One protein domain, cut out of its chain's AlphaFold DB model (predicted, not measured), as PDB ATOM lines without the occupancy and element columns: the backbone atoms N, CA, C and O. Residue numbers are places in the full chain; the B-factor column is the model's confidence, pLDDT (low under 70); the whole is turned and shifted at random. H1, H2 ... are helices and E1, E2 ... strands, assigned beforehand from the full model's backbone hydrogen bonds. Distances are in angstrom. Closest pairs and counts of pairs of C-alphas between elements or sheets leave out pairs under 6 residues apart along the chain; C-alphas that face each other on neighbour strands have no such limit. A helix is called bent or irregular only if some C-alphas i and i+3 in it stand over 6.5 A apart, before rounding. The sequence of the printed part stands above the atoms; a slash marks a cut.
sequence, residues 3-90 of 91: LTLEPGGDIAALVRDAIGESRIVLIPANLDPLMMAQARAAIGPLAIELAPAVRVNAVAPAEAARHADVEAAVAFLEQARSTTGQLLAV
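What this domain is: This is residues 3 to 90 of the 91 residues of an uncharacterized protein of Sphingomonas sp. PP-CC-3G-468 (UniProt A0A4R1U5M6). A small parallel sheet of three strands forms the middle layer of three, with the long helix H2 and the short H1 on one face and H3 on the other. H2 and H3 both run along the strands, over the inner strand E2, with the sheet between them. The printed part has 88 residues with three named helices and three named strands, in the order H1 E1 H2 E2 H3 E3; the sheet's order is E1 E2 E3, all parallel, and the class is mixed, helices and strands. It is compact, with a radius of gyration of the C-alphas of 12.0 A and spans of 34 by 26 by 18 A.

Where its parts are: In the sheet, E2 is residues 55 to 61, 19.9 A from first to last C-alpha, E1 is residues 22 to 26, 13.1 A, and E3 is residues 87 to 90, 9.6 A; C-alpha 90 is at (104.950, 103.882, 161.133). H2 is residues 33 to 50, 26.2 A long, with C-alpha 33 at (105.906, 95.756, 146.839). It has a kink of 33 degrees near residue 44 and is irregular, but only just: C-alphas 41 and 44 are 6.6 A apart. H3 is residues 67 to 79, 18.7 A long. H1 is residues 11 to 17, 10.1 A long, with C-alpha 11 at (100.713, 109.139, 142.976).

How they stand to each other: E1 and E2 are parallel at 21 degrees, with N 23 and O 55 within hydrogen-bond range at 2.8 A. E2 and E3 are parallel at 25 degrees, with N 60 and O 88 within range at 2.8 A. Residues 3 to 4 also pair, parallel, with residues 25 to 26 of E1. H2 is on the sheet at a height of 9.5 A, over E2 and at 6 degrees to it on the local plane; their closest C-alphas are those of Ala 47 and Val 56, 4.9 A apart. H3 is on the opposite face from H2, at a height of 8.6 A, over E2 and at 14 degrees to it on the local plane; the closest C-alphas of H3 and E2 are those of Pro 61 and Val 70, 6.7 A apart. Two strand-helix-strand units, each two parallel neighbour strands with a helix between, are E1, H2, E2, with a right-handed crossover, and E2, H3, E3, with a left-handed one. H1 is on the sheet, and its closest C-alpha to E1 is that of Val 15, 7.2 A from that of Arg 23. H1 touches residues 39 to 46 of H2, the closest C-alphas being those of Ile 11 and Ala 39, 6.3 A apart. They run the same way at a tilt of 37 degrees, only just steep. H3 is apart from H1 and from H2. In H1 and H3 every O i to N i+4 pair is within hydrogen-bond range; in H2, 11 of 14 are.

The domain as a whole: The two C-alphas farthest apart are those of Pro 52 and Ala 64, at 34.5 A. The printed part, residues 3 to 90, has no cut. The links H1 to E1, H2 to E2 and E2 to H3 are tight, E1 to H2 and H3 to E3 are short, and no link is long. The mean pLDDT of the printed part is 97.0, and no printed residue is under 70.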
ATOM      1  N   LEU A   3      95.885 112.817 151.656       98.19
ATOM      2  CA  LEU A   3      95.601 112.151 150.388       98.19
ATOM      3  C   LEU A   3      95.851 110.657 150.568       98.19
ATOM      4  O   LEU A   3      96.912 110.290 151.061       98.19
ATOM      5  N   THR A   4      94.928 109.796 150.150       97.81
ATOM      6  CA  THR A   4      95.122 108.340 150.230       97.81
ATOM      7  C   THR A   4      95.427 107.796 148.845       97.81
ATOM      8  O   THR A   4      94.684 108.064 147.903       97.81
ATOM      9  N   LEU A   5      96.542 107.075 148.710       97.69
ATOM     10  CA  LEU A   5      96.899 106.417 147.460       97.69
ATOM     11  C   LEU A   5      96.135 105.098 147.330       97.69
ATOM     12  O   LEU A   5      96.406 104.150 148.061       97.69
ATOM     13  N   GLU A   6      95.214 105.035 146.376       95.62
ATOM     14  CA  GLU A   6      94.502 103.799 146.054       95.62
ATOM     15  C   GLU A   6      95.417 102.781 145.340       95.62
ATOM     16  O   GLU A   6      96.330 103.179 144.603       95.62
ATOM     17  N   PRO A   7      95.172 101.465 145.486       91.88
ATOM     18  CA  PRO A   7      95.827 100.444 144.671       91.88
ATOM     19  C   PRO A   7      95.643 100.709 143.169       91.88
ATOM     20  O   PRO A   7      94.547 101.022 142.709       91.88
ATOM     21  N   GLY A   8      96.720 100.595 142.392       91.12
ATOM     22  CA  GLY A   8      96.746 100.974 140.972       91.12
ATOM     23  C   GLY A   8      96.740 102.487 140.691       91.12
ATOM     24  O   GLY A   8      96.787 102.875 139.526       91.12
ATOM     25  N   GLY A   9      96.679 103.342 141.718       94.06
ATOM     26  CA  GLY A   9      96.617 104.795 141.566       94.06
ATOM     27  C   GLY A   9      97.934 105.435 141.118       94.06
ATOM     28  O   GLY A   9      99.026 104.969 141.451       94.06
ATOM     29  N   ASP A  10      97.828 106.554 140.399       96.38
ATOM     30  CA  ASP A  10      98.968 107.398 140.036       96.38
ATOM     31  C   ASP A  10      99.223 108.431 141.144       96.38
ATOM     32  O   ASP A  10      98.470 109.392 141.321       96.38
ATOM     33  N   ILE A  11     100.310 108.235 141.893       97.62
ATOM     34  CA  ILE A  11     100.713 109.139 142.976       97.62
ATOM     35  C   ILE A  11     101.006 110.562 142.486       97.62
ATOM     36  O   ILE A  11     100.727 111.524 143.201       97.62
ATOM     37  N   ALA A  12     101.557 110.721 141.283       97.81
ATOM     38  CA  ALA A  12     101.895 112.033 140.759       97.81
ATOM     39  C   ALA A  12     100.625 112.795 140.375       97.81
ATOM     40  O   ALA A  12     100.510 113.973 140.712       97.81
ATOM     41  N   ALA A  13      99.656 112.125 139.746       97.94
ATOM     42  CA  ALA A  13      98.343 112.709 139.478       97.94
ATOM     43  C   ALA A  13      97.628 113.087 140.787       97.94
ATOM     44  O   ALA A  13      97.255 114.244 140.970       97.94
ATOM     45  N   LEU A  14      97.565 112.158 141.752       98.19
ATOM     46  CA  LEU A  14      96.966 112.387 143.073       98.19
ATOM     47  C   LEU A  14      97.548 113.626 143.770       98.19
ATOM     48  O   LEU A  14      96.813 114.439 144.331       98.19
ATOM     49  N   VAL A  15      98.875 113.774 143.746       98.12
ATOM     50  CA  VAL A  15      99.554 114.911 144.372       98.12
ATOM     51  C   VAL A  15      99.358 116.195 143.577       98.12
ATOM     52  O   VAL A  15      99.209 117.235 144.209       98.12
ATOM     53  N   ARG A  16      99.364 116.176 142.240       97.38
ATOM     54  CA  ARG A  16      99.240 117.391 141.411       97.38
ATOM     55  C   ARG A  16      97.828 117.968 141.406       97.38
ATOM     56  O   ARG A  16      97.698 119.186 141.511       97.38
ATOM     57  N   ASP A  17      96.812 117.111 141.363       97.38
ATOM     58  CA  ASP A  17      95.398 117.509 141.303       97.38
ATOM     59  C   ASP A  17      94.865 118.014 142.654       97.38
ATOM     60  O   ASP A  17      93.832 118.680 142.739       97.38
ATOM     61  N   ALA A  18      95.588 117.718 143.731       97.44
ATOM     62  CA  ALA A  18      95.299 118.193 145.070       97.44
ATOM     63  C   ALA A  18      95.440 119.720 145.216       97.44
ATOM     64  O   ALA A  18      96.277 120.365 144.585       97.44
ATOM     65  N   ILE A  19      94.674 120.297 146.147       94.94
ATOM     66  CA  ILE A  19      94.759 121.715 146.533       94.94
ATOM     67  C   ILE A  19      95.422 121.890 147.908       94.94
ATOM     68  O   ILE A  19      95.525 120.952 148.695       94.94
ATOM     69  N   GLY A  20      95.867 123.111 148.209       95.19
ATOM     70  CA  GLY A  20      96.466 123.467 149.499       95.19
ATOM     71  C   GLY A  20      97.996 123.386 149.541       95.19
ATOM     72  O   GLY A  20      98.636 122.765 148.690       95.19
ATOM     73  N   GLU A  21      98.554 124.048 150.558       96.06
ATOM     74  CA  GLU A  21      99.995 124.290 150.754       96.06
ATOM     75  C   GLU A  21     100.722 123.133 151.466       96.06
ATOM     76  O   GLU A  21     101.951 123.060 151.459       96.06
ATOM     77  N   SER A  22      99.981 122.206 152.082       97.88
ATOM     78  CA  SER A  22     100.516 120.979 152.682       97.88
ATOM     79  C   SER A  22      99.722 119.773 152.200       97.88
ATOM     80  O   SER A  22      98.501 119.719 152.354       97.88
ATOM     81  N   ARG A  23     100.417 118.807 151.601       98.31
ATOM     82  CA  ARG A  23      99.862 117.570 151.045       98.31
ATOM     83  C   ARG A  23     100.592 116.395 151.681       98.31
ATOM     84  O   ARG A  23     101.814 116.297 151.598       98.31
ATOM     85  N   ILE A  24      99.850 115.527 152.347       98.62
ATOM     86  CA  ILE A  24     100.375 114.351 153.036       98.62
ATOM     87  C   ILE A  24      99.781 113.135 152.351       98.62
ATOM     88  O   ILE A  24      98.566 112.979 152.350       98.62
ATOM     89  N   VAL A  25     100.623 112.293 151.764       98.69
ATOM     90  CA  VAL A  25     100.197 111.063 151.095       98.69
ATOM     91  C   VAL A  25     100.254 109.905 152.085       98.69
ATOM     92  O   VAL A  25     101.324 109.546 152.572       98.69
ATOM     93  N   LEU A  26      99.112 109.299 152.378       98.44
ATOM     94  CA  LEU A  26      99.043 107.991 153.007       98.44
ATOM     95  C   LEU A  26      99.299 106.932 151.931       98.44
ATOM     96  O   LEU A  26      98.537 106.835 150.969       98.44
ATOM     97  N   ILE A  27     100.373 106.161 152.096       98.12
ATOM     98  CA  ILE A  27     100.741 105.032 151.234       98.12
ATOM     99  C   ILE A  27     100.315 103.750 151.963       98.12
ATOM    100  O   ILE A  27     101.005 103.356 152.905       98.12
ATOM    101  N   PRO A  28      99.194 103.111 151.585       95.81
ATOM    102  CA  PRO A  28      98.671 101.958 152.308       95.81
ATOM    103  C   PRO A  28      99.642 100.774 152.348       95.81
ATOM    104  O   PRO A  28     100.394 100.527 151.405       95.81
ATOM    105  N   ALA A  29      99.578  99.998 153.431       95.06
ATOM    106  CA  ALA A  29     100.403  98.802 153.615       95.06
ATOM    107  C   ALA A  29     100.042  97.654 152.653       95.06
ATOM    108  O   ALA A  29     100.846  96.749 152.455       95.06
ATOM    109  N   ASN A  30      98.837  97.679 152.070       93.12
ATOM    110  CA  ASN A  30      98.306  96.623 151.205       93.12
ATOM    111  C   ASN A  30      98.651  96.801 149.714       93.12
ATOM    112  O   ASN A  30      98.129  96.055 148.885       93.12
ATOM    113  N   LEU A  31      99.489  97.779 149.358       94.38
ATOM    114  CA  LEU A  31     100.018  97.895 147.999       94.38
ATOM    115  C   LEU A  31     100.988  96.749 147.702       94.38
ATOM    116  O   LEU A  31     101.693  96.270 148.594       94.38
ATOM    117  N   ASP A  32     101.084  96.339 146.435       94.31
ATOM    118  CA  ASP A  32     102.149  95.417 146.054       94.31
ATOM    119  C   ASP A  32     103.538  96.056 146.275       94.31
ATOM    120  O   ASP A  32     103.678  97.289 146.285       94.31
ATOM    121  N   PRO A  33     104.595  95.241 146.459       94.50
ATOM    122  CA  PRO A  33     105.906  95.756 146.839       94.50
ATOM    123  C   PRO A  33     106.508  96.753 145.844       94.50
ATOM    124  O   PRO A  33     107.202  97.684 146.260       94.50
ATOM    125  N   LEU A  34     106.258  96.571 144.542       95.44
ATOM    126  CA  LEU A  34     106.792  97.456 143.512       95.44
ATOM    127  C   LEU A  34     106.064  98.799 143.541       95.44
ATOM    128  O   LEU A  34     106.724  99.837 143.586       95.44
ATOM    129  N   MET A  35     104.734  98.786 143.589       96.12
ATOM    130  CA  MET A  35     103.927  99.999 143.715       96.12
ATOM    131  C   MET A  35     104.270 100.783 144.978       96.12
ATOM    132  O   MET A  35     104.447 102.000 144.925       96.12
ATOM    133  N   MET A  36     104.438 100.099 146.110       96.25
ATOM    134  CA  MET A  36     104.859 100.735 147.355       96.25
ATOM    135  C   MET A  36     106.238 101.396 147.211       96.25
ATOM    136  O   MET A  36     106.426 102.533 147.646       96.25
ATOM    137  N   ALA A  37     107.207 100.713 146.595       97.06
ATOM    138  CA  ALA A  37     108.539 101.268 146.365       97.06
ATOM    139  C   ALA A  37     108.500 102.491 145.434       97.06
ATOM    140  O   ALA A  37     109.132 103.506 145.730       97.06
ATOM    141  N   GLN A  38     107.722 102.424 144.350       97.75
ATOM    142  CA  GLN A  38     107.530 103.530 143.409       97.75
ATOM    143  C   GLN A  38     106.865 104.737 144.079       97.75
ATOM    144  O   GLN A  38     107.359 105.857 143.949       97.75
ATOM    145  N   ALA A  39     105.803 104.512 144.859       98.12
ATOM    146  CA  ALA A  39     105.114 105.554 145.612       98.12
ATOM    147  C   ALA A  39     106.063 106.267 146.587       98.12
ATOM    148  O   ALA A  39     106.146 107.493 146.599       98.12
ATOM    149  N   ARG A  40     106.848 105.504 147.359       98.06
ATOM    150  CA  ARG A  40     107.849 106.055 148.288       98.06
ATOM    151  C   ARG A  40     108.929 106.858 147.562       98.06
ATOM    152  O   ARG A  40     109.285 107.943 148.012       98.06
ATOM    153  N   ALA A  41     109.425 106.345 146.436       98.31
ATOM    154  CA  ALA A  41     110.450 107.010 145.637       98.31
ATOM    155  C   ALA A  41     109.958 108.321 144.999       98.31
ATOM    156  O   ALA A  41     110.758 109.233 144.807       98.31
ATOM    157  N   ALA A  42     108.660 108.442 144.702       98.44
ATOM    158  CA  ALA A  42     108.081 109.628 144.073       98.44
ATOM    159  C   ALA A  42     107.949 110.839 145.016       98.44
ATOM    160  O   ALA A  42     107.908 111.972 144.537       98.44
ATOM    161  N   ILE A  43     107.926 110.636 146.340       98.56
ATOM    162  CA  ILE A  43     107.704 111.717 147.318       98.56
ATOM    163  C   ILE A  43     108.769 112.816 147.224       98.56
ATOM    164  O   ILE A  43     108.426 113.994 147.161       98.56
ATOM    165  N   GLY A  44     110.052 112.446 147.176       98.44
ATOM    166  CA  GLY A  44     111.157 113.407 147.072       98.44
ATOM    167  C   GLY A  44     111.092 114.264 145.797       98.44
ATOM    168  O   GLY A  44     111.068 115.490 145.900       98.44
ATOM    169  N   PRO A  45     111.020 113.659 144.595       98.69
ATOM    170  CA  PRO A  45     110.854 114.390 143.340       98.69
ATOM    171  C   PRO A  45     109.620 115.299 143.306       98.69
ATOM    172  O   PRO A  45     109.746 116.457 142.920       98.69
ATOM    173  N   LEU A  46     108.452 114.823 143.758       98.56
ATOM    174  CA  LEU A  46     107.225 115.631 143.791       98.56
ATOM    175  C   LEU A  46     107.334 116.811 144.767       98.56
ATOM    176  O   LEU A  46     106.826 117.898 144.497       98.56
ATOM    177  N   ALA A  47     108.030 116.623 145.888       98.56
ATOM    178  CA  ALA A  47     108.322 117.703 146.818       98.56
ATOM    179  C   ALA A  47     109.241 118.770 146.210       98.56
ATOM    180  O   ALA A  47     109.025 119.953 146.458       98.56
ATOM    181  N   ILE A  48     110.244 118.372 145.418       98.62
ATOM    182  CA  ILE A  48     111.116 119.306 144.689       98.62
ATOM    183  C   ILE A  48     110.320 120.052 143.616       98.62
ATOM    184  O   ILE A  48     110.443 121.267 143.505       98.62
ATOM    185  N   GLU A  49     109.493 119.335 142.853       98.50
ATOM    186  CA  GLU A  49     108.669 119.888 141.774       98.50
ATOM    187  C   GLU A  49     107.752 121.021 142.254       98.50
ATOM    188  O   GLU A  49     107.604 122.026 141.562       98.50
ATOM    189  N   LEU A  50     107.149 120.873 143.438       97.94
ATOM    190  CA  LEU A  50     106.157 121.821 143.955       97.94
ATOM    191  C   LEU A  50     106.715 122.821 144.984       97.94
ATOM    192  O   LEU A  50     105.992 123.714 145.444       97.94
ATOM    193  N   ALA A  51     107.993 122.704 145.348       96.94
ATOM    194  CA  ALA A  51     108.644 123.659 146.233       96.94
ATOM    195  C   ALA A  51     108.843 125.027 145.541       96.94
ATOM    196  O   ALA A  51     109.064 125.096 144.334       96.94
ATOM    197  N   PRO A  52     108.817 126.143 146.296       96.31
ATOM    198  CA  PRO A  52     108.554 126.239 147.735       96.31
ATOM    199  C   PRO A  52     107.060 126.365 148.085       96.31
ATOM    200  O   PRO A  52     106.727 126.463 149.262       96.31
ATOM    201  N   ALA A  53     106.170 126.413 147.089       96.94
ATOM    202  CA  ALA A  53     104.763 126.762 147.283       96.94
ATOM    203  C   ALA A  53     103.957 125.672 148.003       96.94
ATOM    204  O   ALA A  53     103.012 125.979 148.727       96.94
ATOM    205  N   VAL A  54     104.317 124.403 147.807       98.12
ATOM    206  CA  VAL A  54     103.611 123.266 148.399       98.12
ATOM    207  C   VAL A  54     104.603 122.326 149.066       98.12
ATOM    208  O   VAL A  54     105.626 121.955 148.490       98.12
ATOM    209  N   ARG A  55     104.269 121.889 150.280       98.38
ATOM    210  CA  ARG A  55     104.966 120.802 150.968       98.38
ATOM    211  C   ARG A  55     104.282 119.481 150.665       98.38
ATOM    212  O   ARG A  55     103.079 119.355 150.887       98.38
ATOM    213  N   VAL A  56     105.054 118.493 150.232       98.69
ATOM    214  CA  VAL A  56     104.583 117.126 149.995       98.69
ATOM    215  C   VAL A  56     105.328 116.200 150.936       98.69
ATOM    216  O   VAL A  56     106.546 116.129 150.877       98.69
ATOM    217  N   ASN A  57     104.622 115.494 151.806       98.75
ATOM    218  CA  ASN A  57     105.203 114.467 152.669       98.75
ATOM    219  C   ASN A  57     104.352 113.198 152.591       98.75
ATOM    220  O   ASN A  57     103.281 113.205 151.986       98.75
ATOM    221  N   ALA A  58     104.801 112.112 153.206       98.81
ATOM    222  CA  ALA A  58     104.077 110.855 153.206       98.81
ATOM    223  C   ALA A  58     104.172 110.098 154.528       98.81
ATOM    224  O   ALA A  58     105.157 110.196 155.262       98.81
ATOM    225  N   VAL A  59     103.144 109.294 154.781       98.69
ATOM    226  CA  VAL A  59     103.079 108.311 155.861       98.69
ATOM    227  C   VAL A  59     102.870 106.936 155.232       98.69
ATOM    228  O   VAL A  59     101.969 106.755 154.418       98.69
ATOM    229  N   ALA A  60     103.704 105.970 155.605       98.12
ATOM    230  CA  ALA A  60     103.611 104.583 155.166       98.12
ATOM    231  C   ALA A  60     103.464 103.668 156.395       98.12
ATOM    232  O   ALA A  60     104.479 103.299 156.996       98.12
ATOM    233  N   PRO A  61     102.230 103.334 156.810       97.56
ATOM    234  CA  PRO A  61     102.010 102.402 157.905       97.56
ATOM    235  C   PRO A  61     102.467 100.978 157.559       97.56
ATOM    236  O   PRO A  61     102.392 100.550 156.408       97.56
ATOM    237  N   ALA A  62     102.895 100.226 158.569       95.19
ATOM    238  CA  ALA A  62     102.925  98.773 158.549       95.19
ATOM    239  C   ALA A  62     101.497  98.223 158.691       95.19
ATOM    240  O   ALA A  62     100.608  98.897 159.206       95.19
ATOM    241  N   GLU A  63     101.280  96.974 158.280       91.56
ATOM    242  CA  GLU A  63      99.952  96.339 158.282       91.56
ATOM    243  C   GLU A  63      99.288  96.312 159.672       91.56
ATOM    244  O   GLU A  63      98.075  96.466 159.785       91.56
ATOM    245  N   ALA A  64     100.085  96.193 160.738       93.31
ATOM    246  CA  ALA A  64      99.616  96.171 162.126       93.31
ATOM    247  C   ALA A  64      99.667  97.541 162.837       93.31
ATOM    248  O   ALA A  64      99.427  97.609 164.045       93.31
ATOM    249  N   ALA A  65      99.995  98.626 162.125       96.06
ATOM    250  CA  ALA A  65     100.102  99.950 162.729       96.06
ATOM    251  C   ALA A  65      98.754 100.395 163.314       96.06
ATOM    252  O   ALA A  65      97.696 100.260 162.691       96.06
ATOM    253  N   ARG A  66      98.775 100.961 164.525       96.75
ATOM    254  CA  ARG A  66      97.550 101.476 165.144       96.75
ATOM    255  C   ARG A  66      97.116 102.747 164.425       96.75
ATOM    256  O   ARG A  66      97.935 103.620 164.151       96.75
ATOM    257  N   HIS A  67      95.810 102.901 164.223       95.38
ATOM    258  CA  HIS A  67      95.231 104.086 163.581       95.38
ATOM    259  C   HIS A  67      95.680 105.394 164.255       95.38
ATOM    260  O   HIS A  67      96.063 106.335 163.569       95.38
ATOM    261  N   ALA A  68      95.745 105.414 165.591       97.44
ATOM    262  CA  ALA A  68      96.200 106.576 166.352       97.44
ATOM    263  C   ALA A  68      97.662 106.977 166.055       97.44
ATOM    264  O   ALA A  68      97.984 108.163 166.074       97.44
ATOM    265  N   ASP A  69      98.543 106.017 165.758       98.00
ATOM    266  CA  ASP A  69      99.943 106.309 165.424       98.00
ATOM    267  C   ASP A  69     100.051 106.923 164.020       98.00
ATOM    268  O   ASP A  69     100.827 107.853 163.793       98.00
ATOM    269  N   VAL A  70      99.217 106.454 163.084       97.88
ATOM    270  CA  VAL A  70      99.109 107.023 161.732       97.88
ATOM    271  C   VAL A  70      98.566 108.451 161.791       97.88
ATOM    272  O   VAL A  70      99.152 109.353 161.193       97.88
ATOM    273  N   GLU A  71      97.492 108.684 162.549       98.00
ATOM    274  CA  GLU A  71      96.921 110.020 162.757       98.00
ATOM    275  C   GLU A  71      97.937 110.985 163.381       98.00
ATOM    276  O   GLU A  71      98.078 112.120 162.918       98.00
ATOM    277  N   ALA A  72      98.702 110.530 164.380       98.25
ATOM    278  CA  ALA A  72      99.754 111.328 165.001       98.25
ATOM    279  C   ALA A  72     100.873 111.690 164.007       98.25
ATOM    280  O   ALA A  72     101.327 112.837 163.982       98.25
ATOM    281  N   ALA A  73     101.290 110.750 163.153       98.44
ATOM    282  CA  ALA A  73     102.292 111.001 162.117       98.44
ATOM    283  C   ALA A  73     101.803 112.010 161.063       98.44
ATOM    284  O   ALA A  73     102.553 112.907 160.668       98.44
ATOM    285  N   VAL A  74     100.536 111.911 160.647       98.38
ATOM    286  CA  VAL A  74      99.904 112.889 159.747       98.38
ATOM    287  C   VAL A  74      99.863 114.270 160.405       98.38
ATOM    288  O   VAL A  74     100.308 115.249 159.806       98.38
ATOM    289  N   ALA A  75      99.397 114.363 161.655       98.06
ATOM    290  CA  ALA A  75      99.320 115.628 162.386       98.06
ATOM    291  C   ALA A  75     100.697 116.292 162.553       98.06
ATOM    292  O   ALA A  75     100.824 117.509 162.395       98.06
ATOM    293  N   PHE A  76     101.738 115.499 162.814       98.12
ATOM    294  CA  PHE A  76     103.116 115.980 162.880       98.12
ATOM    295  C   PHE A  76     103.578 116.594 161.548       98.12
ATOM    296  O   PHE A  76     104.052 117.732 161.527       98.12
ATOM    297  N   LEU A  77     103.412 115.884 160.425       98.12
ATOM    298  CA  LEU A  77     103.852 116.363 159.106       98.12
ATOM    299  C   LEU A  77     103.074 117.603 158.632       98.12
ATOM    300  O   LEU A  77     103.650 118.485 157.983       98.12
ATOM    301  N   GLU A  78     101.793 117.708 158.992       97.44
ATOM    302  CA  GLU A  78     100.968 118.884 158.691       97.44
ATOM    303  C   GLU A  78     101.549 120.133 159.370       97.44
ATOM    304  O   GLU A  78     101.676 121.182 158.741       97.44
ATOM    305  N   GLN A  79     102.004 120.013 160.622       97.00
ATOM    306  CA  GLN A  79     102.577 121.128 161.384       97.00
ATOM    307  C   GLN A  79     104.049 121.432 161.039       97.00
ATOM    308  O   GLN A  79     104.533 122.532 161.318       97.00
ATOM    309  N   ALA A  80     104.767 120.501 160.406       96.06
ATOM    310  CA  ALA A  80     106.200 120.603 160.119       96.06
ATOM    311  C   ALA A  80     106.540 121.572 158.959       96.06
ATOM    312  O   ALA A  80     106.953 121.158 157.876       96.06
ATOM    313  N   ARG A  81     106.391 122.886 159.171       93.38
ATOM    314  CA  ARG A  81     106.517 123.934 158.128       93.38
ATOM    315  C   ARG A  81     107.831 123.945 157.338       93.38
ATOM    316  O   ARG A  81     107.831 124.399 156.201       93.38
ATOM    317  N   SER A  82     108.922 123.436 157.903       95.44
ATOM    318  CA  SER A  82     110.233 123.373 157.236       95.44
ATOM    319  C   SER A  82     110.522 122.014 156.585       95.44
ATOM    320  O   SER A  82     111.654 121.753 156.189       95.44
ATOM    321  N   THR A  83     109.524 121.131 156.499       97.25
ATOM    322  CA  THR A  83     109.683 119.748 156.039       97.25
ATOM    323  C   THR A  83     108.829 119.479 154.803       97.25
ATOM    324  O   THR A  83     107.603 119.618 154.831       97.25
ATOM    325  N   THR A  84     109.494 119.064 153.728       98.50
ATOM    326  CA  THR A  84     108.908 118.562 152.480       98.50
ATOM    327  C   THR A  84     109.790 117.428 151.951       98.50
ATOM    328  O   THR A  84     110.986 117.391 152.238       98.50
ATOM    329  N   GLY A  85     109.216 116.492 151.208       98.31
ATOM    330  CA  GLY A  85     109.879 115.300 150.682       98.31
ATOM    331  C   GLY A  85     110.045 114.171 151.696       98.31
ATOM    332  O   GLY A  85     110.695 113.177 151.379       98.31
ATOM    333  N   GLN A  86     109.484 114.300 152.903       98.31
ATOM    334  CA  GLN A  86     109.701 113.333 153.970       98.31
ATOM    335  C   GLN A  86     108.729 112.158 153.893       98.31
ATOM    336  O   GLN A  86     107.537 112.338 153.659       98.31
ATOM    337  N   LEU A  87     109.242 110.961 154.175       98.25
ATOM    338  CA  LEU A  87     108.467 109.734 154.331       98.25
ATOM    339  C   LEU A  87     108.623 109.218 155.767       98.25
ATOM    340  O   LEU A  87     109.733 108.890 156.185       98.25
ATOM    341  N   LEU A  88     107.520 109.102 156.505       98.12
ATOM    342  CA  LEU A  88     107.498 108.447 157.813       98.12
ATOM    343  C   LEU A  88     106.949 107.029 157.685       98.12
ATOM    344  O   LEU A  88     105.783 106.835 157.346       98.12
ATOM    345  N   ALA A  89     107.789 106.041 157.984       96.31
ATOM    346  CA  ALA A  89     107.337 104.675 158.208       96.31
ATOM    347  C   ALA A  89     106.825 104.545 159.650       96.31
ATOM    348  O   ALA A  89     107.524 104.937 160.584       96.31
ATOM    349  N   VAL A  90     105.614 104.018 159.825       95.12
ATOM    350  CA  VAL A  90     104.950 103.882 161.133       95.12
ATOM    351  C   VAL A  90     104.566 102.422 161.312       95.12
ATOM    352  O   VAL A  90     103.841 101.900 160.478       95.12
TER     353      VAL A  90